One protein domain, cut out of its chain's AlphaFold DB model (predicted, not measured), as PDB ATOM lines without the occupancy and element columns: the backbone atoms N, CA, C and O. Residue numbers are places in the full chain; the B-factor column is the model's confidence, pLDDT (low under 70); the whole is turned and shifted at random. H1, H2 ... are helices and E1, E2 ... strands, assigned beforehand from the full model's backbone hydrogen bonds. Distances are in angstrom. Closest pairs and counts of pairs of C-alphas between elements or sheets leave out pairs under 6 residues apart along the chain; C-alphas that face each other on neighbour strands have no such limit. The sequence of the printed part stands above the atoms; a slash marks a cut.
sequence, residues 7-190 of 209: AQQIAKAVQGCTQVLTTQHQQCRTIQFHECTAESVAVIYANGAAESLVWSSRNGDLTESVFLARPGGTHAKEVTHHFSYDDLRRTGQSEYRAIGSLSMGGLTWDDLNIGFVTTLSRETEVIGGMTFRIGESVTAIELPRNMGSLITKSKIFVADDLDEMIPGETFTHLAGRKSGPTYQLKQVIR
ATOM      1  N   ALA A   7       0.007  32.909   5.758       67.81
ATOM      2  CA  ALA A   7      -0.717  33.540   4.657       67.81
ATOM      3  C   ALA A   7       0.056  33.449   3.329       67.81
ATOM      4  O   ALA A   7      -0.532  33.172   2.284       67.81
ATOM      5  N   GLN A   8       1.381  33.617   3.366       70.69
ATOM      6  CA  GLN A   8       2.242  33.460   2.189       70.69
ATOM      7  C   GLN A   8       2.326  32.000   1.735       70.69
ATOM      8  O   GLN A   8       2.345  31.737   0.534       70.69
ATOM      9  N   GLN A   9       2.358  31.050   2.673       71.50
ATOM     10  CA  GLN A   9       2.385  29.625   2.340       71.50
ATOM     11  C   GLN A   9       1.092  29.178   1.663       71.50
ATOM     12  O   GLN A   9       1.151  28.495   0.644       71.50
ATOM     13  N   ILE A  10      -0.059  29.631   2.159       76.31
ATOM     14  CA  ILE A  10      -1.361  29.351   1.544       76.31
ATOM     15  C   ILE A  10      -1.452  29.984   0.169       76.31
ATOM     16  O   ILE A  10      -1.766  29.288  -0.790       76.31
ATOM     17  N   ALA A  11      -1.117  31.274   0.054       78.88
ATOM     18  CA  ALA A  11      -1.147  31.977  -1.224       78.88
ATOM     19  C   ALA A  11      -0.283  31.277  -2.281       78.88
ATOM     20  O   ALA A  11      -0.686  31.189  -3.438       78.88
ATOM     21  N   LYS A  12       0.876  30.742  -1.878       81.56
ATOM     22  CA  LYS A  12       1.741  29.943  -2.744       81.56
ATOM     23  C   LYS A  12       1.137  28.571  -3.069       81.56
ATOM     24  O   LYS A  12       1.198  28.160  -4.220       81.56
ATOM     25  N   ALA A  13       0.570  27.876  -2.083       77.94
ATOM     26  CA  ALA A  13       0.027  26.526  -2.245       77.94
ATOM     27  C   ALA A  13      -1.184  26.472  -3.184       77.94
ATOM     28  O   ALA A  13      -1.332  25.508  -3.921       77.94
ATOM     29  N   VAL A  14      -2.031  27.507  -3.189       86.31
ATOM     30  CA  VAL A  14      -3.213  27.568  -4.069       86.31
ATOM     31  C   VAL A  14      -2.972  28.379  -5.345       86.31
ATOM     32  O   VAL A  14      -3.905  28.644  -6.108       86.31
ATOM     33  N   GLN A  15      -1.730  28.808  -5.596       88.31
ATOM     34  CA  GLN A  15      -1.401  29.621  -6.760       88.31
ATOM     35  C   GLN A  15      -1.631  28.830  -8.053       88.31
ATOM     36  O   GLN A  15      -0.987  27.817  -8.304       88.31
ATOM     37  N   GLY A  16      -2.524  29.332  -8.911       89.19
ATOM     38  CA  GLY A  16      -2.871  28.666 -10.171       89.19
ATOM     39  C   GLY A  16      -3.862  27.508 -10.022       89.19
ATOM     40  O   GLY A  16      -4.151  26.837 -11.011       89.19
ATOM     41  N   CYS A  17      -4.410  27.292  -8.824       90.81
ATOM     42  CA  CYS A  17      -5.444  26.297  -8.572       90.81
ATOM     43  C   CYS A  17      -6.849  26.909  -8.681       90.81
ATOM     44  O   CYS A  17      -7.052  28.102  -8.449       90.81
ATOM     45  N   THR A  18      -7.839  26.079  -8.997       92.12
ATOM     46  CA  THR A  18      -9.254  26.466  -9.049       92.12
ATOM     47  C   THR A  18      -9.959  25.963  -7.800       92.12
ATOM     48  O   THR A  18      -9.925  24.774  -7.518       92.12
ATOM     49  N   GLN A  19     -10.618  26.841  -7.042       90.94
ATOM     50  CA  GLN A  19     -11.455  26.401  -5.923       90.94
ATOM     51  C   GLN A  19     -12.712  25.709  -6.462       90.94
ATOM     52  O   GLN A  19     -13.436  26.291  -7.272       90.94
ATOM     53  N   VAL A  20     -12.991  24.492  -5.997       89.88
ATOM     54  CA  VAL A  20     -14.088  23.642  -6.509       89.88
ATOM     55  C   VAL A  20     -15.160  23.338  -5.468       89.88
ATOM     56  O   VAL A  20     -16.300  23.004  -5.814       89.88
ATOM     57  N   LEU A  21     -14.822  23.494  -4.187       89.62
ATOM     58  CA  LEU A  21     -15.710  23.171  -3.082       89.62
ATOM     59  C   LEU A  21     -15.393  24.005  -1.847       89.62
ATOM     60  O   LEU A  21     -14.246  24.350  -1.564       89.62
ATOM     61  N   THR A  22     -16.419  24.297  -1.058       91.75
ATOM     62  CA  THR A  22     -16.253  24.809   0.299       91.75
ATOM     63  C   THR A  22     -17.197  24.108   1.240       91.75
ATOM     64  O   THR A  22     -18.381  23.954   0.953       91.75
ATOM     65  N   THR A  23     -16.663  23.664   2.367       90.19
ATOM     66  CA  THR A  23     -17.424  22.954   3.388       90.19
ATOM     67  C   THR A  23     -17.402  23.751   4.671       90.19
ATOM     68  O   THR A  23     -16.364  24.285   5.058       90.19
ATOM     69  N   GLN A  24     -18.556  23.858   5.317       90.06
ATOM     70  CA  GLN A  24     -18.693  24.532   6.595       90.06
ATOM     71  C   GLN A  24     -19.035  23.518   7.669       90.06
ATOM     72  O   GLN A  24     -19.915  22.664   7.505       90.06
ATOM     73  N   HIS A  25     -18.326  23.655   8.775       87.50
ATOM     74  CA  HIS A  25     -18.399  22.775   9.918       87.50
ATOM     75  C   HIS A  25     -18.810  23.572  11.150       87.50
ATOM     76  O   HIS A  25     -18.760  24.804  11.170       87.50
ATOM     77  N   GLN A  26     -19.202  22.850  12.192       84.44
ATOM     78  CA  GLN A  26     -19.312  23.402  13.540       84.44
ATOM     79  C   GLN A  26     -17.999  24.025  14.022       84.44
ATOM     80  O   GLN A  26     -16.933  23.814  13.440       84.44
ATOM     81  N   GLN A  27     -18.088  24.769  15.123       78.75
ATOM     82  CA  GLN A  27     -16.947  25.435  15.759       78.75
ATOM     83  C   GLN A  27     -16.180  26.365  14.806       78.75
ATOM     84  O   GLN A  27     -14.948  26.397  14.811       78.75
ATOM     85  N   CYS A  28     -16.900  27.112  13.961       82.69
ATOM     86  CA  CYS A  28     -16.309  28.097  13.054       82.69
ATOM     87  C   CYS A  28     -15.268  27.555  12.070       82.69
ATOM     88  O   CYS A  28     -14.385  28.305  11.634       82.69
ATOM     89  N   ARG A  29     -15.355  26.274  11.709       86.50
ATOM     90  CA  ARG A  29     -14.420  25.656  10.770       86.50
ATOM     91  C   ARG A  29     -14.941  25.702   9.342       86.50
ATOM     92  O   ARG A  29     -16.128  25.511   9.076       86.50
ATOM     93  N   THR A  30     -14.048  25.976   8.405       89.56
ATOM     94  CA  THR A  30     -14.328  25.956   6.966       89.56
ATOM     95  C   THR A  30     -13.175  25.295   6.240       89.56
ATOM     96  O   THR A  30     -12.025  25.563   6.561       89.56
ATOM     97  N   ILE A  31     -13.474  24.447   5.260       89.75
ATOM     98  CA  ILE A  31     -12.458  23.819   4.412       89.75
ATOM     99  C   ILE A  31     -12.735  24.207   2.969       89.75
ATOM    100  O   ILE A  31     -13.838  23.966   2.469       89.75
ATOM    101  N   GLN A  32     -11.747  24.810   2.320       91.06
ATOM    102  CA  GLN A  32     -11.778  25.160   0.904       91.06
ATOM    103  C   GLN A  32     -10.947  24.143   0.132       91.06
ATOM    104  O   GLN A  32      -9.791  23.922   0.477       91.06
ATOM    105  N   PHE A  33     -11.526  23.524  -0.893       88.88
ATOM    106  CA  PHE A  33     -10.832  22.557  -1.741       88.88
ATOM    107  C   PHE A  33     -10.509  23.196  -3.086       88.88
ATOM    108  O   PHE A  33     -11.370  23.831  -3.708       88.88
ATOM    109  N   HIS A  34      -9.271  23.009  -3.517       89.56
ATOM    110  CA  HIS A  34      -8.703  23.558  -4.731       89.56
ATOM    111  C   HIS A  34      -8.161  22.426  -5.598       89.56
ATOM    112  O   HIS A  34      -7.404  21.588  -5.120       89.56
ATOM    113  N   GLU A  35      -8.500  22.442  -6.879       88.00
ATOM    114  CA  GLU A  35      -7.905  21.573  -7.887       88.00
ATOM    115  C   GLU A  35      -6.776  22.313  -8.602       88.00
ATOM    116  O   GLU A  35      -6.963  23.404  -9.154       88.00
ATOM    117  N   CYS A  36      -5.596  21.709  -8.608       86.62
ATOM    118  CA  CYS A  36      -4.420  22.173  -9.324       86.62
ATOM    119  C   CYS A  36      -4.100  21.195 -10.473       86.62
ATOM    120  O   CYS A  36      -4.710  20.133 -10.636       86.62
ATOM    121  N   THR A  37      -3.115  21.529 -11.310       83.44
ATOM    122  CA  THR A  37      -2.785  20.707 -12.487       83.44
ATOM    123  C   THR A  37      -2.376  19.272 -12.126       83.44
ATOM    124  O   THR A  37      -2.755  18.348 -12.840       83.44
ATOM    125  N   ALA A  38      -1.655  19.060 -11.019       78.56
ATOM    126  CA  ALA A  38      -1.115  17.749 -10.625       78.56
ATOM    127  C   ALA A  38      -1.556  17.262  -9.231       78.56
ATOM    128  O   ALA A  38      -1.261  16.128  -8.853       78.56
ATOM    129  N   GLU A  39      -2.272  18.094  -8.484       80.94
ATOM    130  CA  GLU A  39      -2.613  17.866  -7.081       80.94
ATOM    131  C   GLU A  39      -3.938  18.550  -6.734       80.94
ATOM    132  O   GLU A  39      -4.381  19.445  -7.456       80.94
ATOM    133  N   SER A  40      -4.563  18.136  -5.639       81.50
ATOM    134  CA  SER A  40      -5.607  18.897  -4.963       81.50
ATOM    135  C   SER A  40      -5.079  19.426  -3.633       81.50
ATOM    136  O   SER A  40      -4.202  18.836  -3.000       81.50
ATOM    137  N   VAL A  41      -5.585  20.585  -3.224       86.06
ATOM    138  CA  VAL A  41      -5.171  21.280  -2.005       86.06
ATOM    139  C   VAL A  41      -6.410  21.639  -1.202       86.06
ATOM    140  O   VAL A  41      -7.308  22.312  -1.704       86.06
ATOM    141  N   ALA A  42      -6.458  21.224   0.059       86.62
ATOM    142  CA  ALA A  42      -7.479  21.639   1.007       86.62
ATOM    143  C   ALA A  42      -6.890  22.646   2.000       86.62
ATOM    144  O   ALA A  42      -5.910  22.356   2.683       86.62
ATOM    145  N   VAL A  43      -7.503  23.825   2.103       87.31
ATOM    146  CA  VAL A  43      -7.164  24.851   3.095       87.31
ATOM    147  C   VAL A  43      -8.192  24.814   4.213       87.31
ATOM    148  O   VAL A  43      -9.385  25.009   3.969       87.31
ATOM    149  N   ILE A  44      -7.740  24.589   5.442       85.06
ATOM    150  CA  ILE A  44      -8.596  24.524   6.628       85.06
ATOM    151  C   ILE A  44      -8.483  25.847   7.381       85.06
ATOM    152  O   ILE A  44      -7.395  26.274   7.770       85.06
ATOM    153  N   TYR A  45      -9.627  26.483   7.603       84.31
ATOM    154  CA  TYR A  45      -9.781  27.698   8.389       84.31
ATOM    155  C   TYR A  45     -10.532  27.393   9.683       84.31
ATOM    156  O   TYR A  45     -11.550  26.700   9.665       84.31
ATOM    157  N   ALA A  46     -10.081  27.982  10.785       82.06
ATOM    158  CA  ALA A  46     -10.771  28.001  12.067       82.06
ATOM    159  C   ALA A  46     -10.935  29.454  12.524       82.06
ATOM    160  O   ALA A  46      -9.968  30.213  12.590       82.06
ATOM    161  N   ASN A  47     -12.168  29.865  12.828       83.00
ATOM    162  CA  ASN A  47     -12.489  31.244  13.226       83.00
ATOM    163  C   ASN A  47     -12.042  32.303  12.193       83.00
ATOM    164  O   ASN A  47     -11.672  33.419  12.550       83.00
ATOM    165  N   GLY A  48     -12.058  31.958  10.900       80.69
ATOM    166  CA  GLY A  48     -11.638  32.855   9.816       80.69
ATOM    167  C   GLY A  48     -10.124  32.985   9.627       80.69
ATOM    168  O   GLY A  48      -9.703  33.677   8.703       80.69
ATOM    169  N   ALA A  49      -9.313  32.321  10.456       81.25
ATOM    170  CA  ALA A  49      -7.867  32.242  10.301       81.25
ATOM    171  C   ALA A  49      -7.465  30.872   9.753       81.25
ATOM    172  O   ALA A  49      -8.084  29.857  10.067       81.25
ATOM    173  N   ALA A  50      -6.423  30.846   8.933       77.69
ATOM    174  CA  ALA A  50      -5.869  29.605   8.431       77.69
ATOM    175  C   ALA A  50      -5.259  28.750   9.551       77.69
ATOM    176  O   ALA A  50      -4.518  29.260  10.391       77.69
ATOM    177  N   GLU A  51      -5.539  27.450   9.518       75.69
ATOM    178  CA  GLU A  51      -5.087  26.474  10.511       75.69
ATOM    179  C   GLU A  51      -4.242  25.349   9.898       75.69
ATOM    180  O   GLU A  51      -3.271  24.911  10.508       75.69
ATOM    181  N   SER A  52      -4.562  24.861   8.699       74.44
ATOM    182  CA  SER A  52      -3.764  23.816   8.041       74.44
ATOM    183  C   SER A  52      -3.962  23.787   6.526       74.44
ATOM    184  O   SER A  52      -4.920  24.354   5.993       74.44
ATOM    185  N   LEU A  53      -3.019  23.138   5.840       76.00
ATOM    186  CA  LEU A  53      -3.094  22.772   4.428       76.00
ATOM    187  C   LEU A  53      -2.913  21.261   4.292       76.00
ATOM    188  O   LEU A  53      -2.041  20.669   4.930       76.00
ATOM    189  N   VAL A  54      -3.701  20.649   3.419       76.31
ATOM    190  CA  VAL A  54      -3.546  19.247   3.023       76.31
ATOM    191  C   VAL A  54      -3.371  19.203   1.513       76.31
ATOM    192  O   VAL A  54      -4.201  19.750   0.793       76.31
ATOM    193  N   TRP A  55      -2.319  18.548   1.039       75.44
ATOM    194  CA  TRP A  55      -2.096  18.250  -0.372       75.44
ATOM    195  C   TRP A  55      -2.453  16.797  -0.641       75.44
ATOM    196  O   TRP A  55      -2.106  15.904   0.133       75.44
ATOM    197  N   SER A  56      -3.102  16.556  -1.770       71.75
ATOM    198  CA  SER A  56      -3.258  15.228  -2.340       71.75
ATOM    199  C   SER A  56      -2.671  15.227  -3.737       71.75
ATOM    200  O   SER A  56      -3.133  15.947  -4.621       71.75
ATOM    201  N   SER A  57      -1.646  14.416  -3.959       68.00
ATOM    202  CA  SER A  57      -1.195  14.144  -5.318       68.00
ATOM    203  C   SER A  57      -2.247  13.310  -6.054       68.00
ATOM    204  O   SER A  57      -2.932  12.477  -5.459       68.00
ATOM    205  N   ARG A  58      -2.315  13.446  -7.382       63.00
ATOM    206  CA  ARG A  58      -3.168  12.579  -8.221       63.00
ATOM    207  C   ARG A  58      -2.841  11.084  -8.121       63.00
ATOM    208  O   ARG A  58      -3.663  10.266  -8.515       63.00
ATOM    209  N   ASN A  59      -1.669  10.727  -7.594       58.91
ATOM    210  CA  ASN A  59      -1.259   9.337  -7.394       58.91
ATOM    211  C   ASN A  59      -1.768   8.752  -6.064       58.91
ATOM    212  O   ASN A  59      -1.471   7.601  -5.760       58.91
ATOM    213  N   GLY A  60      -2.519   9.530  -5.275       57.28
ATOM    214  CA  GLY A  60      -3.098   9.106  -4.000       57.28
ATOM    215  C   GLY A  60      -2.275   9.489  -2.768       57.28
ATOM    216  O   GLY A  60      -2.789   9.428  -1.653       57.28
ATOM    217  N   ASP A  61      -1.038   9.966  -2.934       60.03
ATOM    218  CA  ASP A  61      -0.236  10.423  -1.795       60.03
ATOM    219  C   ASP A  61      -0.880  11.657  -1.161       60.03
ATOM    220  O   ASP A  61      -1.068  12.676  -1.829       60.03
ATOM    221  N   LEU A  62      -1.205  11.562   0.126       62.56
ATOM    222  CA  LEU A  62      -1.710  12.656   0.943       62.56
ATOM    223  C   LEU A  62      -0.570  13.177   1.812       62.56
ATOM    224  O   LEU A  62       0.011  12.443   2.605       62.56
ATOM    225  N   THR A  63      -0.257  14.458   1.703       61.59
ATOM    226  CA  THR A  63       0.674  15.127   2.614       61.59
ATOM    227  C   THR A  63      -0.092  16.200   3.364       61.59
ATOM    228  O   THR A  63      -0.701  17.069   2.752       61.59
ATOM    229  N   GLU A  64      -0.089  16.155   4.693       62.12
ATOM    230  CA  GLU A  64      -0.688  17.200   5.526       62.12
ATOM    231  C   GLU A  64       0.416  18.071   6.133       62.12
ATOM    232  O   GLU A  64       1.369  17.556   6.722       62.12
ATOM    233  N   SER A  65       0.273  19.397   6.020       55.84
ATOM    234  CA  SER A  65       1.011  20.359   6.846       55.84
ATOM    235  C   SER A  65       0.049  21.145   7.720       55.84
ATOM    236  O   SER A  65      -0.768  21.944   7.257       55.84
ATOM    237  N   VAL A  66       0.189  20.962   9.028       54.75
ATOM    238  CA  VAL A  66      -0.587  21.713  10.018       54.75
ATOM    239  C   VAL A  66       0.135  23.016  10.358       54.75
ATOM    240  O   VAL A  66       1.315  22.985  10.699       54.75
ATOM    241  N   PHE A  67      -0.571  24.151  10.331       51.66
ATOM    242  CA  PHE A  67      -0.081  25.450  10.800       51.66
ATOM    243  C   PHE A  67      -0.718  25.777  12.147       51.66
ATOM    244  O   PHE A  67      -1.700  26.510  12.242       51.66
ATOM    245  N   LEU A  68      -0.148  25.264  13.235       47.88
ATOM    246  CA  LEU A  68      -0.621  25.652  14.562       47.88
ATOM    247  C   LEU A  68      -0.232  27.111  14.833       47.88
ATOM    248  O   LEU A  68       0.865  27.386  15.313       47.88
ATOM    249  N   ALA A  69      -1.125  28.054  14.538       38.00
ATOM    250  CA  ALA A  69      -1.003  29.442  14.961       38.00
ATOM    251  C   ALA A  69      -1.389  29.549  16.446       38.00
ATOM    252  O   ALA A  69      -2.494  29.953  16.799       38.00
ATOM    253  N   ARG A  70      -0.487  29.148  17.348       39.41
ATOM    254  CA  ARG A  70      -0.564  29.576  18.754       39.41
ATOM    255  C   ARG A  70       0.273  30.843  18.938       39.41
ATOM    256  O   ARG A  70       1.287  30.996  18.251       39.41
ATOM    257  N   PRO A  71      -0.090  31.743  19.871       33.84
ATOM    258  CA  PRO A  71       0.783  32.854  20.231       33.84
ATOM    259  C   PRO A  71       2.142  32.295  20.683       33.84
ATOM    260  O   PRO A  71       2.208  31.576  21.677       33.84
ATOM    261  N   GLY A  72       3.208  32.586  19.930       39.28
ATOM    262  CA  GLY A  72       4.585  32.196  20.267       39.28
ATOM    263  C   GLY A  72       5.230  31.088  19.425       39.28
ATOM    264  O   GLY A  72       6.397  30.791  19.657       39.28
ATOM    265  N   GLY A  73       4.554  30.509  18.428       36.44
ATOM    266  CA  GLY A  73       5.234  29.618  17.483       36.44
ATOM    267  C   GLY A  73       4.311  28.980  16.453       36.44
ATOM    268  O   GLY A  73       3.279  28.421  16.808       36.44
ATOM    269  N   THR A  74       4.718  29.029  15.183       38.47
ATOM    270  CA  THR A  74       4.180  28.162  14.130       38.47
ATOM    271  C   THR A  74       4.956  26.852  14.190       38.47
ATOM    272  O   THR A  74       6.156  26.835  13.926       38.47
ATOM    273  N   HIS A  75       4.298  25.756  14.552       44.03
ATOM    274  CA  HIS A  75       4.855  24.421  14.352       44.03
ATOM    275  C   HIS A  75       4.283  23.886  13.043       44.03
ATOM    276  O   HIS A  75       3.077  23.669  12.974       44.03
ATOM    277  N   ALA A  76       5.129  23.715  12.026       41.56
ATOM    278  CA  ALA A  76       4.790  22.953  10.833       41.56
ATOM    279  C   ALA A  76       5.174  21.497  11.105       41.56
ATOM    280  O   ALA A  76       6.338  21.204  11.381       41.56
ATOM    281  N   LYS A  77       4.191  20.600  11.093       48.66
ATOM    282  CA  LYS A  77       4.436  19.159  11.053       48.66
ATOM    283  C   LYS A  77       4.025  18.690   9.670       48.66
ATOM    284  O   LYS A  77       2.849  18.799   9.344       48.66
ATOM    285  N   GLU A  78       4.984  18.195   8.901       48.59
ATOM    286  CA  GLU A  78       4.717  17.484   7.659       48.59
ATOM    287  C   GLU A  78       4.521  16.010   8.008       48.59
ATOM    288  O   GLU A  78       5.370  15.394   8.662       48.59
ATOM    289  N   VAL A  79       3.366  15.463   7.651       52.41
ATOM    290  CA  VAL A  79       3.136  14.023   7.717       52.41
ATOM    291  C   VAL A  79       2.700  13.565   6.340       52.41
ATOM    292  O   VAL A  79       1.687  14.024   5.817       52.41
ATOM    293  N   THR A  80       3.484  12.664   5.760       55.16
ATOM    294  CA  THR A  80       3.139  12.009   4.503       55.16
ATOM    295  C   THR A  80       2.423  10.703   4.811       55.16
ATOM    296  O   THR A  80       2.919   9.846   5.546       55.16
ATOM    297  N   HIS A  81       1.236  10.565   4.244       62.94
ATOM    298  CA  HIS A  81       0.398   9.384   4.284       62.94
ATOM    299  C   HIS A  81       0.241   8.888   2.852       62.94
ATOM    300  O   HIS A  81      -0.186   9.639   1.980       62.94
ATOM    301  N   HIS A  82       0.534   7.618   2.588       65.69
ATOM    302  CA  HIS A  82       0.066   7.031   1.340       65.69
ATOM    303  C   HIS A  82      -1.406   6.659   1.507       65.69
ATOM    304  O   HIS A  82      -1.822   6.077   2.511       65.69
ATOM    305  N   PHE A  83      -2.208   7.047   0.532       69.19
ATOM    306  CA  PHE A  83      -3.617   6.718   0.435       69.19
ATOM    307  C   PHE A  83      -3.898   6.341  -1.022       69.19
ATOM    308  O   PHE A  83      -3.176   6.732  -1.930       69.19
ATOM    309  N   SER A  84      -4.901   5.507  -1.266       72.50
ATOM    310  CA  SER A  84      -5.211   5.028  -2.613       72.50
ATOM    311  C   SER A  84      -6.698   5.206  -2.867       72.50
ATOM    312  O   SER A  84      -7.521   4.420  -2.389       72.50
ATOM    313  N   TYR A  85      -7.043   6.254  -3.626       71.44
ATOM    314  CA  TYR A  85      -8.408   6.468  -4.114       71.44
ATOM    315  C   TYR A  85      -8.884   5.281  -4.954       71.44
ATOM    316  O   TYR A  85     -10.044   4.885  -4.851       71.44
ATOM    317  N   ASP A  86      -7.987   4.669  -5.726       73.00
ATOM    318  CA  ASP A  86      -8.307   3.518  -6.567       73.00
ATOM    319  C   ASP A  86      -8.644   2.273  -5.743       73.00
ATOM    320  O   ASP A  86      -9.657   1.615  -6.006       73.00
ATOM    321  N   ASP A  87      -7.866   1.959  -4.702       77.81
ATOM    322  CA  ASP A  87      -8.200   0.848  -3.807       77.81
ATOM    323  C   ASP A  87      -9.478   1.128  -3.028       77.81
ATOM    324  O   ASP A  87     -10.333   0.239  -2.917       77.81
ATOM    325  N   LEU A  88      -9.663   2.371  -2.571       78.00
ATOM    326  CA  LEU A  88     -10.879   2.775  -1.879       78.00
ATOM    327  C   LEU A  88     -12.112   2.610  -2.782       78.00
ATOM    328  O   LEU A  88     -13.131   2.080  -2.339       78.00
ATOM    329  N   ARG A  89     -12.021   2.984  -4.063       74.81
ATOM    330  CA  ARG A  89     -13.098   2.818  -5.054       74.81
ATOM    331  C   ARG A  89     -13.378   1.357  -5.372       74.81
ATOM    332  O   ARG A  89     -14.538   0.947  -5.397       74.81
ATOM    333  N   ARG A  90     -12.330   0.570  -5.611       78.50
ATOM    334  CA  ARG A  90     -12.434  -0.825  -6.061       78.50
ATOM    335  C   ARG A  90     -12.881  -1.769  -4.949       78.50
ATOM    336  O   ARG A  90     -13.651  -2.692  -5.201       78.50
ATOM    337  N   THR A  91     -12.363  -1.572  -3.740       83.00
ATOM    338  CA  THR A  91     -12.512  -2.522  -2.624       83.00
ATOM    339  C   THR A  91     -13.310  -1.969  -1.453       83.00
ATOM    340  O   THR A  91     -13.743  -2.736  -0.597       83.00
ATOM    341  N   GLY A  92     -13.540  -0.655  -1.413       83.88
ATOM    342  CA  GLY A  92     -14.113   0.017  -0.253       83.88
ATOM    343  C   GLY A  92     -13.104   0.242   0.871       83.88
ATOM    344  O   GLY A  92     -13.514   0.687   1.936       83.88
ATOM    345  N   GLN A  93     -11.813  -0.046   0.675       88.62
ATOM    346  CA  GLN A  93     -10.785   0.139   1.696       88.62
ATOM    347  C   GLN A  93      -9.451   0.598   1.093       88.62
ATOM    348  O   GLN A  93      -9.051   0.155   0.022       88.62
ATOM    349  N   SER A  94      -8.742   1.458   1.817       85.12
ATOM    350  CA  SER A  94      -7.346   1.816   1.576       85.12
ATOM    351  C   SER A  94      -6.590   1.725   2.901       85.12
ATOM    352  O   SER A  94      -7.048   2.266   3.907       85.12
ATOM    353  N   GLU A  95      -5.468   1.006   2.925       86.12
ATOM    354  CA  GLU A  95      -4.618   0.861   4.111       86.12
ATOM    355  C   GLU A  95      -3.181   1.254   3.781       86.12
ATOM    356  O   GLU A  95      -2.656   0.919   2.721       86.12
ATOM    357  N   TYR A  96      -2.539   1.926   4.730       81.69
ATOM    358  CA  TYR A  96      -1.137   2.282   4.659       81.69
ATOM    359  C   TYR A  96      -0.462   2.181   6.025       81.69
ATOM    360  O   TYR A  96      -1.069   2.449   7.062       81.69
ATOM    361  N   ARG A  97       0.815   1.793   6.028       81.69
ATOM    362  CA  ARG A  97       1.655   1.720   7.224       81.69
ATOM    363  C   ARG A  97       3.010   2.352   6.950       81.69
ATOM    364  O   ARG A  97       3.624   2.070   5.925       81.69
ATOM    365  N   ALA A  98       3.474   3.162   7.891       76.19
ATOM    366  CA  ALA A  98       4.738   3.876   7.826       76.19
ATOM    367  C   ALA A  98       5.481   3.821   9.156       76.19
ATOM    368  O   ALA A  98       4.891   3.566  10.208       76.19
ATOM    369  N   ILE A  99       6.764   4.161   9.086       76.12
ATOM    370  CA  ILE A  99       7.552   4.593  10.232       76.12
ATOM    371  C   ILE A  99       7.758   6.101  10.099       76.12
ATOM    372  O   ILE A  99       8.129   6.571   9.024       76.12
ATOM    373  N   GLY A 100       7.496   6.865  11.157       72.62
ATOM    374  CA  GLY A 100       7.636   8.321  11.115       72.62
ATOM    375  C   GLY A 100       7.919   8.955  12.470       72.62
ATOM    376  O   GLY A 100       8.010   8.276  13.489       72.62
ATOM    377  N   SER A 101       8.038  10.282  12.477       64.19
ATOM    378  CA  SER A 101       8.312  11.071  13.680       64.19
ATOM    379  C   SER A 101       7.110  11.925  14.100       64.19
ATOM    380  O   SER A 101       6.420  12.522  13.266       64.19
ATOM    381  N   LEU A 102       6.871  12.051  15.403       67.19
ATOM    382  CA  LEU A 102       5.881  12.959  15.985       67.19
ATOM    383  C   LEU A 102       6.571  13.940  16.925       67.19
ATOM    384  O   LEU A 102       7.170  13.529  17.910       67.19
ATOM    385  N   SER A 103       6.407  15.238  16.666       58.41
ATOM    386  CA  SER A 103       6.798  16.287  17.608       58.41
ATOM    387  C   SER A 103       5.569  16.935  18.241       58.41
ATOM    388  O   SER A 103       4.698  17.431  17.526       58.41
ATOM    389  N   MET A 104       5.478  16.942  19.571       62.59
ATOM    390  CA  MET A 104       4.381  17.553  20.325       62.59
ATOM    391  C   MET A 104       4.899  18.149  21.638       62.59
ATOM    392  O   MET A 104       5.511  17.458  22.447       62.59
ATOM    393  N   GLY A 105       4.642  19.440  21.875       56.88
ATOM    394  CA  GLY A 105       4.996  20.099  23.141       56.88
ATOM    395  C   GLY A 105       6.499  20.133  23.450       56.88
ATOM    396  O   GLY A 105       6.875  20.058  24.614       56.88
ATOM    397  N   GLY A 106       7.353  20.207  22.422       59.44
ATOM    398  CA  GLY A 106       8.816  20.195  22.569       59.44
ATOM    399  C   GLY A 106       9.435  18.801  22.722       59.44
ATOM    400  O   GLY A 106      10.653  18.692  22.799       59.44
ATOM    401  N   LEU A 107       8.619  17.744  22.741       62.31
ATOM    402  CA  LEU A 107       9.079  16.361  22.653       62.31
ATOM    403  C   LEU A 107       9.009  15.897  21.205       62.31
ATOM    404  O   LEU A 107       8.006  16.147  20.539       62.31
ATOM    405  N   THR A 108      10.043  15.195  20.757       69.25
ATOM    406  CA  THR A 108      10.087  14.508  19.465       69.25
ATOM    407  C   THR A 108      10.247  13.022  19.734       69.25
ATOM    408  O   THR A 108      11.119  12.615  20.501       69.25
ATOM    409  N   TRP A 109       9.371  12.224  19.135       71.56
ATOM    410  CA  TRP A 109       9.491  10.779  19.103       71.56
ATOM    411  C   TRP A 109       9.704  10.341  17.665       71.56
ATOM    412  O   TRP A 109       8.873  10.639  16.807       71.56
ATOM    413  N   ASP A 110      10.795   9.626  17.438       77.69
ATOM    414  CA  ASP A 110      11.152   9.050  16.149       77.69
ATOM    415  C   ASP A 110      10.775   7.566  16.102       77.69
ATOM    416  O   ASP A 110      10.425   6.965  17.124       77.69
ATOM    417  N   ASP A 111      10.831   6.989  14.905       77.81
ATOM    418  CA  ASP A 111      10.576   5.571  14.642       77.81
ATOM    419  C   ASP A 111       9.211   5.052  15.139       77.81
ATOM    420  O   ASP A 111       9.075   3.916  15.595       77.81
ATOM    421  N   LEU A 112       8.170   5.884  15.051       76.44
ATOM    422  CA  LEU A 112       6.814   5.503  15.435       76.44
ATOM    423  C   LEU A 112       6.148   4.676  14.343       76.44
ATOM    424  O   LEU A 112       6.136   5.090  13.184       76.44
ATOM    425  N   ASN A 113       5.503   3.574  14.729       82.56
ATOM    426  CA  ASN A 113       4.588   2.864  13.845       82.56
ATOM    427  C   ASN A 113       3.342   3.713  13.628       82.56
ATOM    428  O   ASN A 113       2.622   4.043  14.579       82.56
ATOM    429  N   ILE A 114       3.078   4.032  12.367       78.31
ATOM    430  CA  ILE A 114       1.913   4.799  11.962       78.31
ATOM    431  C   ILE A 114       1.077   3.961  10.998       78.31
ATOM    432  O   ILE A 114       1.576   3.507   9.973       78.31
ATOM    433  N   GLY A 115      -0.195   3.753  11.323       82.81
ATOM    434  CA  GLY A 115      -1.165   3.057  10.486       82.81
ATOM    435  C   GLY A 115      -2.307   3.975  10.069       82.81
ATOM    436  O   GLY A 115      -2.841   4.719  10.890       82.81
ATOM    437  N   PHE A 116      -2.703   3.876   8.806       82.06
ATOM    438  CA  PHE A 116      -3.848   4.557   8.218       82.06
ATOM    439  C   PHE A 116      -4.755   3.519   7.602       82.06
ATOM    440  O   PHE A 116      -4.309   2.706   6.799       82.06
ATOM    441  N   VAL A 117      -6.029   3.548   7.961       87.75
ATOM    442  CA  VAL A 117      -7.045   2.710   7.335       87.75
ATOM    443  C   VAL A 117      -8.237   3.586   7.033       87.75
ATOM    444  O   VAL A 117      -8.832   4.161   7.936       87.75
ATOM    445  N   THR A 118      -8.601   3.670   5.765       86.56
ATOM    446  CA  THR A 118      -9.820   4.331   5.325       86.56
ATOM    447  C   THR A 118     -10.750   3.296   4.729       86.56
ATOM    448  O   THR A 118     -10.335   2.482   3.912       86.56
ATOM    449  N   THR A 119     -12.008   3.321   5.148       90.00
ATOM    450  CA  THR A 119     -13.051   2.397   4.709       90.00
ATOM    451  C   THR A 119     -14.270   3.178   4.252       90.00
ATOM    452  O   THR A 119     -14.675   4.134   4.907       90.00
ATOM    453  N   LEU A 120     -14.868   2.771   3.137       88.19
ATOM    454  CA  LEU A 120     -16.157   3.252   2.659       88.19
ATOM    455  C   LEU A 120     -17.221   2.201   2.923       88.19
ATOM    456  O   LEU A 120     -17.097   1.040   2.529       88.19
ATOM    457  N   SER A 121     -18.317   2.641   3.519       87.94
ATOM    458  CA  SER A 121     -19.521   1.841   3.615       87.94
ATOM    459  C   SER A 121     -20.325   1.918   2.306       87.94
ATOM    460  O   SER A 121     -19.946   2.551   1.307       87.94
ATOM    461  N   ARG A 122     -21.447   1.196   2.286       85.81
ATOM    462  CA  ARG A 122     -22.475   1.325   1.241       85.81
ATOM    463  C   ARG A 122     -23.545   2.351   1.611       85.81
ATOM    464  O   ARG A 122     -24.444   2.595   0.814       85.81
ATOM    465  N   GLU A 123     -23.482   2.900   2.818       90.88
ATOM    466  CA  GLU A 123     -24.440   3.888   3.289       90.88
ATOM    467  C   GLU A 123     -24.181   5.223   2.605       90.88
ATOM    468  O   GLU A 123     -23.046   5.559   2.248       90.88
ATOM    469  N   THR A 124     -25.260   5.979   2.427       90.19
ATOM    470  CA  THR A 124     -25.199   7.310   1.839       90.19
ATOM    471  C   THR A 124     -25.898   8.333   2.716       90.19
ATOM    472  O   THR A 124     -26.825   8.007   3.454       90.19
ATOM    473  N   GLU A 125     -25.442   9.577   2.628       88.69
ATOM    474  CA  GLU A 125     -26.027  10.724   3.317       88.69
ATOM    475  C   GLU A 125     -26.208  11.877   2.335       88.69
ATOM    476  O   GLU A 125     -25.362  12.091   1.468       88.69
ATOM    477  N   VAL A 126     -27.303  12.627   2.470       86.19
ATOM    478  CA  VAL A 126     -27.544  13.818   1.652       86.19
ATOM    479  C   VAL A 126     -27.200  15.062   2.459       86.19
ATOM    480  O   VAL A 126     -27.867  15.365   3.446       86.19
ATOM    481  N   ILE A 127     -26.188  15.810   2.018       81.12
ATOM    482  CA  ILE A 127     -25.724  17.039   2.676       81.12
ATOM    483  C   ILE A 127     -25.703  18.161   1.644       81.12
ATOM    484  O   ILE A 127     -25.087  18.045   0.588       81.12
ATOM    485  N   GLY A 128     -26.413  19.259   1.914       72.56
ATOM    486  CA  GLY A 128     -26.471  20.393   0.984       72.56
ATOM    487  C   GLY A 128     -27.047  20.050  -0.400       72.56
ATOM    488  O   GLY A 128     -26.752  20.748  -1.365       72.56
ATOM    489  N   GLY A 129     -27.849  18.984  -0.507       76.19
ATOM    490  CA  GLY A 129     -28.430  18.508  -1.770       76.19
ATOM    491  C   GLY A 129     -27.527  17.580  -2.590       76.19
ATOM    492  O   GLY A 129     -27.914  17.197  -3.688       76.19
ATOM    493  N   MET A 130     -26.356  17.206  -2.068       78.19
ATOM    494  CA  MET A 130     -25.459  16.218  -2.669       78.19
ATOM    495  C   MET A 130     -25.510  14.907  -1.890       78.19
ATOM    496  O   MET A 130     -25.576  14.929  -0.663       78.19
ATOM    497  N   THR A 131     -25.452  13.782  -2.600       85.94
ATOM    498  CA  THR A 131     -25.369  12.446  -2.001       85.94
ATOM    499  C   THR A 131     -23.908  12.052  -1.830       85.94
ATOM    500  O   THR A 131     -23.137  12.089  -2.785       85.94
ATOM    501  N   PHE A 132     -23.543  11.636  -0.624       87.56
ATOM    502  CA  PHE A 132     -22.202  11.186  -0.273       87.56
ATOM    503  C   PHE A 132     -22.241   9.743   0.180       87.56
ATOM    504  O   PHE A 132     -23.126   9.370   0.946       87.56
ATOM    505  N   ARG A 133     -21.243   8.954  -0.208       89.00
ATOM    506  CA  ARG A 133     -20.931   7.695   0.466       89.00
ATOM    507  C   ARG A 133     -20.222   7.992   1.775       89.00
ATOM    508  O   ARG A 133     -19.323   8.835   1.828       89.00
ATOM    509  N   ILE A 134     -20.634   7.296   2.824       89.69
ATOM    510  CA  ILE A 134     -20.081   7.469   4.164       89.69
ATOM    511  C   ILE A 134     -18.911   6.505   4.353       89.69
ATOM    512  O   ILE A 134     -18.959   5.355   3.918       89.69
ATOM    513  N   GLY A 135     -17.869   6.953   5.041       90.00
ATOM    514  CA  GLY A 135     -16.762   6.107   5.461       90.00
ATOM    515  C   GLY A 135     -16.219   6.449   6.840       90.00
ATOM    516  O   GLY A 135     -16.642   7.416   7.475       90.00
ATOM    517  N   GLU A 136     -15.242   5.661   7.273       89.56
ATOM    518  CA  GLU A 136     -14.404   5.921   8.445       89.56
ATOM    519  C   GLU A 136     -12.937   5.921   8.006       89.56
ATOM    520  O   GLU A 136     -12.479   4.987   7.347       89.56
ATOM    521  N   SER A 137     -12.201   6.960   8.390       85.88
ATOM    522  CA  SER A 137     -10.745   7.017   8.315       85.88
ATOM    523  C   SER A 137     -10.161   6.928   9.720       85.88
ATOM    524  O   SER A 137     -10.563   7.664  10.621       85.88
ATOM    525  N   VAL A 138      -9.223   6.012   9.920       86.56
ATOM    526  CA  VAL A 138      -8.547   5.751  11.187       86.56
ATOM    527  C   VAL A 138      -7.059   5.970  10.999       86.56
ATOM    528  O   VAL A 138      -6.420   5.308  10.189       86.56
ATOM    529  N   THR A 139      -6.507   6.868  11.800       81.62
ATOM    530  CA  THR A 139      -5.070   7.042  11.997       81.62
ATOM    531  C   THR A 139      -4.696   6.468  13.350       81.62
ATOM    532  O   THR A 139      -5.293   6.852  14.353       81.62
ATOM    533  N   ALA A 140      -3.702   5.591  13.406       83.88
ATOM    534  CA  ALA A 140      -3.155   5.050  14.640       83.88
ATOM    535  C   ALA A 140      -1.646   5.290  14.690       83.88
ATOM    536  O   ALA A 140      -0.926   4.922  13.768       83.88
ATOM    537  N   ILE A 141      -1.172   5.893  15.775       80.69
ATOM    538  CA  ILE A 141       0.244   6.092  16.075       80.69
ATOM    539  C   ILE A 141       0.538   5.371  17.387       80.69
ATOM    540  O   ILE A 141      -0.047   5.695  18.428       80.69
ATOM    541  N   GLU A 142       1.440   4.397  17.348       82.81
ATOM    542  CA  GLU A 142       1.933   3.726  18.550       82.81
ATOM    543  C   GLU A 142       3.015   4.591  19.195       82.81
ATOM    544  O   GLU A 142       4.032   4.876  18.569       82.81
ATOM    545  N   LEU A 143       2.795   5.039  20.436       77.25
ATOM    546  CA  LEU A 143       3.766   5.868  21.147       77.25
ATOM    547  C   LEU A 143       4.747   4.990  21.945       77.25
ATOM    548  O   LEU A 143       4.369   3.912  22.418       77.25
ATOM    549  N   PRO A 144       5.996   5.437  22.171       70.31
ATOM    550  CA  PRO A 144       6.979   4.651  22.906       70.31
ATOM    551  C   PRO A 144       6.588   4.448  24.381       70.31
ATOM    552  O   PRO A 144       5.869   5.252  24.970       70.31
ATOM    553  N   ARG A 145       7.132   3.390  25.007       61.53
ATOM    554  CA  ARG A 145       7.210   3.163  26.473       61.53
ATOM    555  C   ARG A 145       5.962   3.560  27.289       61.53
ATOM    556  O   ARG A 145       5.975   4.562  27.998       61.53
ATOM    557  N   ASN A 146       4.921   2.725  27.287       62.34
ATOM    558  CA  ASN A 146       3.727   2.858  28.148       62.34
ATOM    559  C   ASN A 146       2.916   4.161  27.976       62.34
ATOM    560  O   ASN A 146       1.994   4.403  28.755       62.34
ATOM    561  N   MET A 147       3.207   4.988  26.963       67.12
ATOM    562  CA  MET A 147       2.443   6.212  26.673       67.12
ATOM    563  C   MET A 147       1.138   5.932  25.904       67.12
ATOM    564  O   MET A 147       0.321   6.833  25.720       67.12
ATOM    565  N   GLY A 148       0.912   4.677  25.503       76.94
ATOM    566  CA  GLY A 148      -0.293   4.223  24.817       76.94
ATOM    567  C   GLY A 148      -0.254   4.501  23.316       76.94
ATOM    568  O   GLY A 148       0.804   4.489  22.694       76.94
ATOM    569  N   SER A 149      -1.421   4.735  22.729       79.12
ATOM    570  CA  SER A 149      -1.567   5.090  21.321       79.12
ATOM    571  C   SER A 149      -2.312   6.408  21.164       79.12
ATOM    572  O   SER A 149      -3.116   6.810  22.018       79.12
ATOM    573  N   LEU A 150      -2.020   7.086  20.059       76.31
ATOM    574  CA  LEU A 150      -2.840   8.157  19.519       76.31
ATOM    575  C   LEU A 150      -3.662   7.560  18.378       76.31
ATOM    576  O   LEU A 150      -3.105   7.153  17.364       76.31
ATOM    577  N   ILE A 151      -4.978   7.482  18.553       81.81
ATOM    578  CA  ILE A 151      -5.907   7.011  17.529       81.81
ATOM    579  C   ILE A 151      -6.848   8.156  17.181       81.81
ATOM    580  O   ILE A 151      -7.630   8.595  18.022       81.81
ATOM    581  N   THR A 152      -6.807   8.613  15.939       78.31
ATOM    582  CA  THR A 152      -7.782   9.559  15.398       78.31
ATOM    583  C   THR A 152      -8.727   8.806  14.483       78.31
ATOM    584  O   THR A 152      -8.285   8.085  13.593       78.31
ATOM    585  N   LYS A 153     -10.027   8.958  14.707       83.19
ATOM    586  CA  LYS A 153     -11.082   8.415  13.857       83.19
ATOM    587  C   LYS A 153     -11.895   9.552  13.279       83.19
ATOM    588  O   LYS A 153     -12.404  10.362  14.044       83.19
ATOM    589  N   SER A 154     -12.062   9.575  11.972       82.94
ATOM    590  CA  SER A 154     -12.858  10.572  11.272       82.94
ATOM    591  C   SER A 154     -13.933   9.885  10.449       82.94
ATOM    592  O   SER A 154     -13.623   9.018   9.634       82.94
ATOM    593  N   LYS A 155     -15.191  10.299  10.605       86.75
ATOM    594  CA  LYS A 155     -16.203  10.066   9.573       86.75
ATOM    595  C   LYS A 155     -15.740  10.799   8.318       86.75
ATOM    596  O   LYS A 155     -15.258  11.924   8.420       86.75
ATOM    597  N   ILE A 156     -15.869  10.180   7.156       87.50
ATOM    598  CA  ILE A 156     -15.552  10.812   5.873       87.50
ATOM    599  C   ILE A 156     -16.752  10.733   4.938       87.50
ATOM    600  O   ILE A 156     -17.563   9.808   5.024       87.50
ATOM    601  N   PHE A 157     -16.844  11.709   4.046       87.12
ATOM    602  CA  PHE A 157     -17.856  11.784   3.006       87.12
ATOM    603  C   PHE A 157     -17.160  11.841   1.653       87.12
ATOM    604  O   PHE A 157     -16.295  12.688   1.435       87.12
ATOM    605  N   VAL A 158     -17.538  10.943   0.749       82.88
ATOM    606  CA  VAL A 158     -16.991  10.881  -0.610       82.88
ATOM    607  C   VAL A 158     -18.151  10.988  -1.582       82.88
ATOM    608  O   VAL A 158     -19.061  10.158  -1.545       82.88
ATOM    609  N   ALA A 159     -18.161  12.039  -2.397       78.75
ATOM    610  CA  ALA A 159     -19.130  12.150  -3.479       78.75
ATOM    611  C   ALA A 159     -18.593  11.429  -4.715       78.75
ATOM    612  O   ALA A 159     -17.387  11.382  -4.929       78.75
ATOM    613  N   ASP A 160     -19.486  10.893  -5.542       69.12
ATOM    614  CA  ASP A 160     -19.082  10.196  -6.768       69.12
ATOM    615  C   ASP A 160     -18.475  11.150  -7.817       69.12
ATOM    616  O   ASP A 160     -17.727  10.712  -8.688       69.12
ATOM    617  N   ASP A 161     -18.793  12.446  -7.731       67.81
ATOM    618  CA  ASP A 161     -18.302  13.518  -8.605       67.81
ATOM    619  C   ASP A 161     -17.097  14.279  -8.027       67.81
ATOM    620  O   ASP A 161     -16.663  15.268  -8.618       67.81
ATOM    621  N   LEU A 162     -16.590  13.856  -6.866       61.53
ATOM    622  CA  LEU A 162     -15.428  14.445  -6.214       61.53
ATOM    623  C   LEU A 162     -14.320  13.399  -6.110       61.53
ATOM    624  O   LEU A 162     -14.531  12.278  -5.643       61.53
ATOM    625  N   ASP A 163     -13.113  13.799  -6.498       66.62
ATOM    626  CA  ASP A 163     -11.897  13.044  -6.202       66.62
ATOM    627  C   ASP A 163     -11.394  13.361  -4.777       66.62
ATOM    628  O   ASP A 163     -10.336  12.899  -4.367       66.62
ATOM    629  N   GLU A 164     -12.153  14.121  -3.979       70.06
ATOM    630  CA  GLU A 164     -11.801  14.524  -2.621       70.06
ATOM    631  C   GLU A 164     -12.634  13.823  -1.540       70.06
ATOM    632  O   GLU A 164     -13.844  13.612  -1.657       70.06
ATOM    633  N   MET A 165     -11.976  13.527  -0.415       78.12
ATOM    634  CA  MET A 165     -12.653  13.106   0.809       78.12
ATOM    635  C   MET A 165     -12.948  14.334   1.663       78.12
ATOM    636  O   MET A 165     -12.041  15.076   2.037       78.12
ATOM    637  N   ILE A 166     -14.212  14.525   2.022       83.50
ATOM    638  CA  ILE A 166     -14.613  15.580   2.946       83.50
ATOM    639  C   ILE A 166     -14.574  14.999   4.363       83.50
ATOM    640  O   ILE A 166     -15.320  14.054   4.650       83.50
ATOM    641  N   PRO A 167     -13.739  15.532   5.271       78.38
ATOM    642  CA  PRO A 167     -13.737  15.084   6.655       78.38
ATOM    643  C   PRO A 167     -15.049  15.490   7.329       78.38
ATOM    644  O   PRO A 167     -15.585  16.566   7.091       78.38
ATOM    645  N   GLY A 168     -15.583  14.603   8.153       79.06
ATOM    646  CA  GLY A 168     -16.768  14.802   8.971       79.06
ATOM    647  C   GLY A 168     -16.412  14.845  10.450       79.06
ATOM    648  O   GLY A 168     -15.507  15.555  10.869       79.06
ATOM    649  N   GLU A 169     -17.140  14.068  11.249       81.25
ATOM    650  CA  GLU A 169     -16.899  13.943  12.687       81.25
ATOM    651  C   GLU A 169     -15.550  13.310  13.009       81.25
ATOM    652  O   GLU A 169     -15.344  12.134  12.717       81.25
ATOM    653  N   THR A 170     -14.673  14.053  13.687       74.06
ATOM    654  CA  THR A 170     -13.367  13.545  14.133       74.06
ATOM    655  C   THR A 170     -13.302  13.340  15.641       74.06
ATOM    656  O   THR A 170     -13.454  14.284  16.415       74.06
ATOM    657  N   PHE A 171     -12.977  12.124  16.064       76.06
ATOM    658  CA  PHE A 171     -12.699  11.732  17.439       76.06
ATOM    659  C   PHE A 171     -11.218  11.430  17.604       76.06
ATOM    660  O   PHE A 171     -10.637  10.692  16.809       76.06
ATOM    661  N   THR A 172     -10.624  11.910  18.690       72.69
ATOM    662  CA  THR A 172      -9.238  11.589  19.022       72.69
ATOM    663  C   THR A 172      -9.185  10.861  20.353       72.69
ATOM    664  O   THR A 172      -9.788  11.254  21.351       72.69
ATOM    665  N   HIS A 173      -8.458   9.756  20.358       71.88
ATOM    666  CA  HIS A 173      -8.112   8.985  21.530       71.88
ATOM    667  C   HIS A 173      -6.615   9.145  21.752       71.88
ATOM    668  O   HIS A 173      -5.822   8.690  20.937       71.88
ATOM    669  N   LEU A 174      -6.226   9.775  22.855       70.44
ATOM    670  CA  LEU A 174      -4.825   9.915  23.240       70.44
ATOM    671  C   LEU A 174      -4.622   9.255  24.597       70.44
ATOM    672  O   LEU A 174      -5.237   9.673  25.580       70.44
ATOM    673  N   ALA A 175      -3.763   8.236  24.652       64.44
ATOM    674  CA  ALA A 175      -3.369   7.580  25.901       64.44
ATOM    675  C   ALA A 175      -4.578   7.162  26.774       64.44
ATOM    676  O   ALA A 175      -4.615   7.394  27.982       64.44
ATOM    677  N   GLY A 176      -5.617   6.600  26.146       59.75
ATOM    678  CA  GLY A 176      -6.839   6.145  26.824       59.75
ATOM    679  C   GLY A 176      -7.884   7.232  27.119       59.75
ATOM    680  O   GLY A 176      -8.973   6.905  27.588       59.75
ATOM    681  N   ARG A 177      -7.617   8.507  26.811       61.69
ATOM    682  CA  ARG A 177      -8.604   9.592  26.915       61.69
ATOM    683  C   ARG A 177      -9.262   9.844  25.567       61.69
ATOM    684  O   ARG A 177      -8.574  10.146  24.598       61.69
ATOM    685  N   LYS A 178     -10.592   9.748  25.523       66.19
ATOM    686  CA  LYS A 178     -11.404  10.119  24.361       66.19
ATOM    687  C   LYS A 178     -11.761  11.603  24.446       66.19
ATOM    688  O   LYS A 178     -12.366  12.019  25.433       66.19
ATOM    689  N   SER A 179     -11.424  12.385  23.429       61.69
ATOM    690  CA  SER A 179     -12.060  13.681  23.193       61.69
ATOM    691  C   SER A 179     -13.326  13.478  22.352       61.69
ATOM    692  O   SER A 179     -13.401  12.561  21.530       61.69
ATOM    693  N   GLY A 180     -14.358  14.292  22.609       54.00
ATOM    694  CA  GLY A 180     -15.596  14.302  21.819       54.00
ATOM    695  C   GLY A 180     -15.349  14.664  20.346       54.00
ATOM    696  O   GLY A 180     -14.207  14.957  19.981       54.00
ATOM    697  N   PRO A 181     -16.395  14.646  19.496       55.97
ATOM    698  CA  PRO A 181     -16.236  15.010  18.097       55.97
ATOM    699  C   PRO A 181     -15.738  16.453  18.023       55.97
ATOM    700  O   PRO A 181     -16.322  17.365  18.607       55.97
ATOM    701  N   THR A 182     -14.615  16.640  17.343       64.00
ATOM    702  CA  THR A 182     -13.904  17.918  17.311       64.00
ATOM    703  C   THR A 182     -14.616  18.902  16.384       64.00
ATOM    704  O   THR A 182     -14.529  20.094  16.612       64.00
ATOM    705  N   TYR A 183     -15.352  18.438  15.370       68.81
ATOM    706  CA  TYR A 183     -16.231  19.254  14.523       68.81
ATOM    707  C   TYR A 183     -17.132  18.351  13.660       68.81
ATOM    708  O   TYR A 183     -16.789  17.198  13.421       68.81
ATOM    709  N   GLN A 184     -18.295  18.857  13.229       79.88
ATOM    710  CA  GLN A 184     -19.271  18.172  12.362       79.88
ATOM    711  C   GLN A 184     -19.475  18.947  11.059       79.88
ATOM    712  O   GLN A 184     -19.663  20.165  11.118       79.88
ATOM    713  N   LEU A 185     -19.566  18.245   9.923       85.50
ATOM    714  CA  LEU A 185     -19.967  18.827   8.639       85.50
ATOM    715  C   LEU A 185     -21.435  19.267   8.689       85.50
ATOM    716  O   LEU A 185     -22.308  18.506   9.106       85.50
ATOM    717  N   LYS A 186     -21.711  20.497   8.255       86.81
ATOM    718  CA  LYS A 186     -23.069  21.063   8.230       86.81
ATOM    719  C   LYS A 186     -23.502  21.502   6.844       86.81
ATOM    720  O   LYS A 186     -24.680  21.389   6.512       86.81
ATOM    721  N   GLN A 187     -22.565  21.979   6.030       88.44
ATOM    722  CA  GLN A 187     -22.888  22.470   4.700       88.44
ATOM    723  C   GLN A 187     -21.770  22.207   3.701       88.44
ATOM    724  O   GLN A 187     -20.587  22.307   4.022       88.44
ATOM    725  N   VAL A 188     -22.179  21.942   2.463       88.69
ATOM    726  CA  VAL A 188     -21.322  21.860   1.282       88.69
ATOM    727  C   VAL A 188     -21.790  22.925   0.286       88.69
ATOM    728  O   VAL A 188     -22.987  23.062   0.031       88.69
ATOM    729  N   ILE A 189     -20.859  23.724  -0.233       89.81
ATOM    730  CA  ILE A 189     -21.113  24.900  -1.072       89.81
ATOM    731  C   ILE A 189     -20.245  24.808  -2.333       89.81
ATOM    732  O   ILE A 189     -19.039  24.586  -2.255       89.81
ATOM    733  N   ARG A 190     -20.867  25.001  -3.502       87.75
ATOM    734  CA  ARG A 190     -20.247  24.945  -4.839       87.75
ATOM    735  C   ARG A 190     -20.084  26.353  -5.450       87.75
ATOM    736  O   ARG A 190     -20.744  27.287  -4.973       87.75
TER     737      ARG A 190
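This is residues 7 to 190 of the 209 residues of an uncharacterized protein of Aliiroseovarius sp (UniProt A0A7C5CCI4). Two twisted antiparallel sheets stand partly face to face as a sandwich, seven strands in one and five in the other, with the strands of the one crossed over those of the other. Helix H1 packs on the larger sheet over E3 and E4, and helix H2 lies where the chain passes from E6 of the larger sheet to E7 of the smaller. The 184 printed residues include two named helices and twelve named strands, in the order H1, E1 to E6, H2, E7 to E12; the sheets run E6 E5 E4 E3 E2 E1 E12 and E7 E8 E9 E10 E11. The class is mostly strand, and the whole is compact, with a radius of gyration of the C-alphas of 16.3 A and spans of 47 by 39 by 31 A.

Start with H1, residues 7 to 13, and read on through a meander, each strand the antiparallel neighbour of the one before: E1, residues 18 to 25, E2, 29 to 35, E3, 39 to 46, E4, 49 to 57, E5, 61 to 70, and E6, 73 to 82. Look for instance at N 20 and O 33 between E1 and E2, 2.9 A apart, and at N 62 and O 81 between E5 and E6, 2.9 A. H1 is on this sheet at a height of 9.0 A, over E3 and only just over E4, on which 3 of its C-alphas fall; the closest C-alphas of H1 and E4 are those of Ile 10 and Leu 53, 7.4 A apart. Next come H2, residues 85 to 91, and a second meander: E7, 93 to 104, E8, 107 to 127, E9, 130 to 142, E10, 149 to 158, and E11, 165 to 174. Here N 96 and O 116, across the neighbour strands E7 and E8, are within hydrogen-bond range at 2.8 A, and so are N 153 and O 171, across the neighbour strands E10 and E11, at 2.8 A. H2 is on this second sheet at a height of 8.1 A, only just over E8 with 3 of its C-alphas, and runs across the strands, at 65 degrees to E8 on the local plane. E12, residues 185 to 189, returns to the first sheet beside E1, with N 22 and O 189 2.9 A apart. The facing parts of the sheets are 11.5 A centre to centre, their strands at 66 degrees. In H1 and H2 every O i to N i+4 pair is within hydrogen-bond range.

Find C-alpha 7 at (-0.717, 33.540, 4.657), where H1 begins. E8 starts at C-alpha 107, (9.079, 16.361, 22.653), bends by 97 degrees at residue 124 and spans 40.1 A; E9 spans 36.8 A and E7 29.7 A. E12 ends at C-alpha 189, (-21.113, 24.900, -1.072).

The two C-alphas farthest apart, those of Gly 129 and Arg 145, are 48.0 A from each other. The printed part has no cut, and no link is long. Confidence is low, under 70, at 52 residues, among them 57 to 83 and 175 to 183.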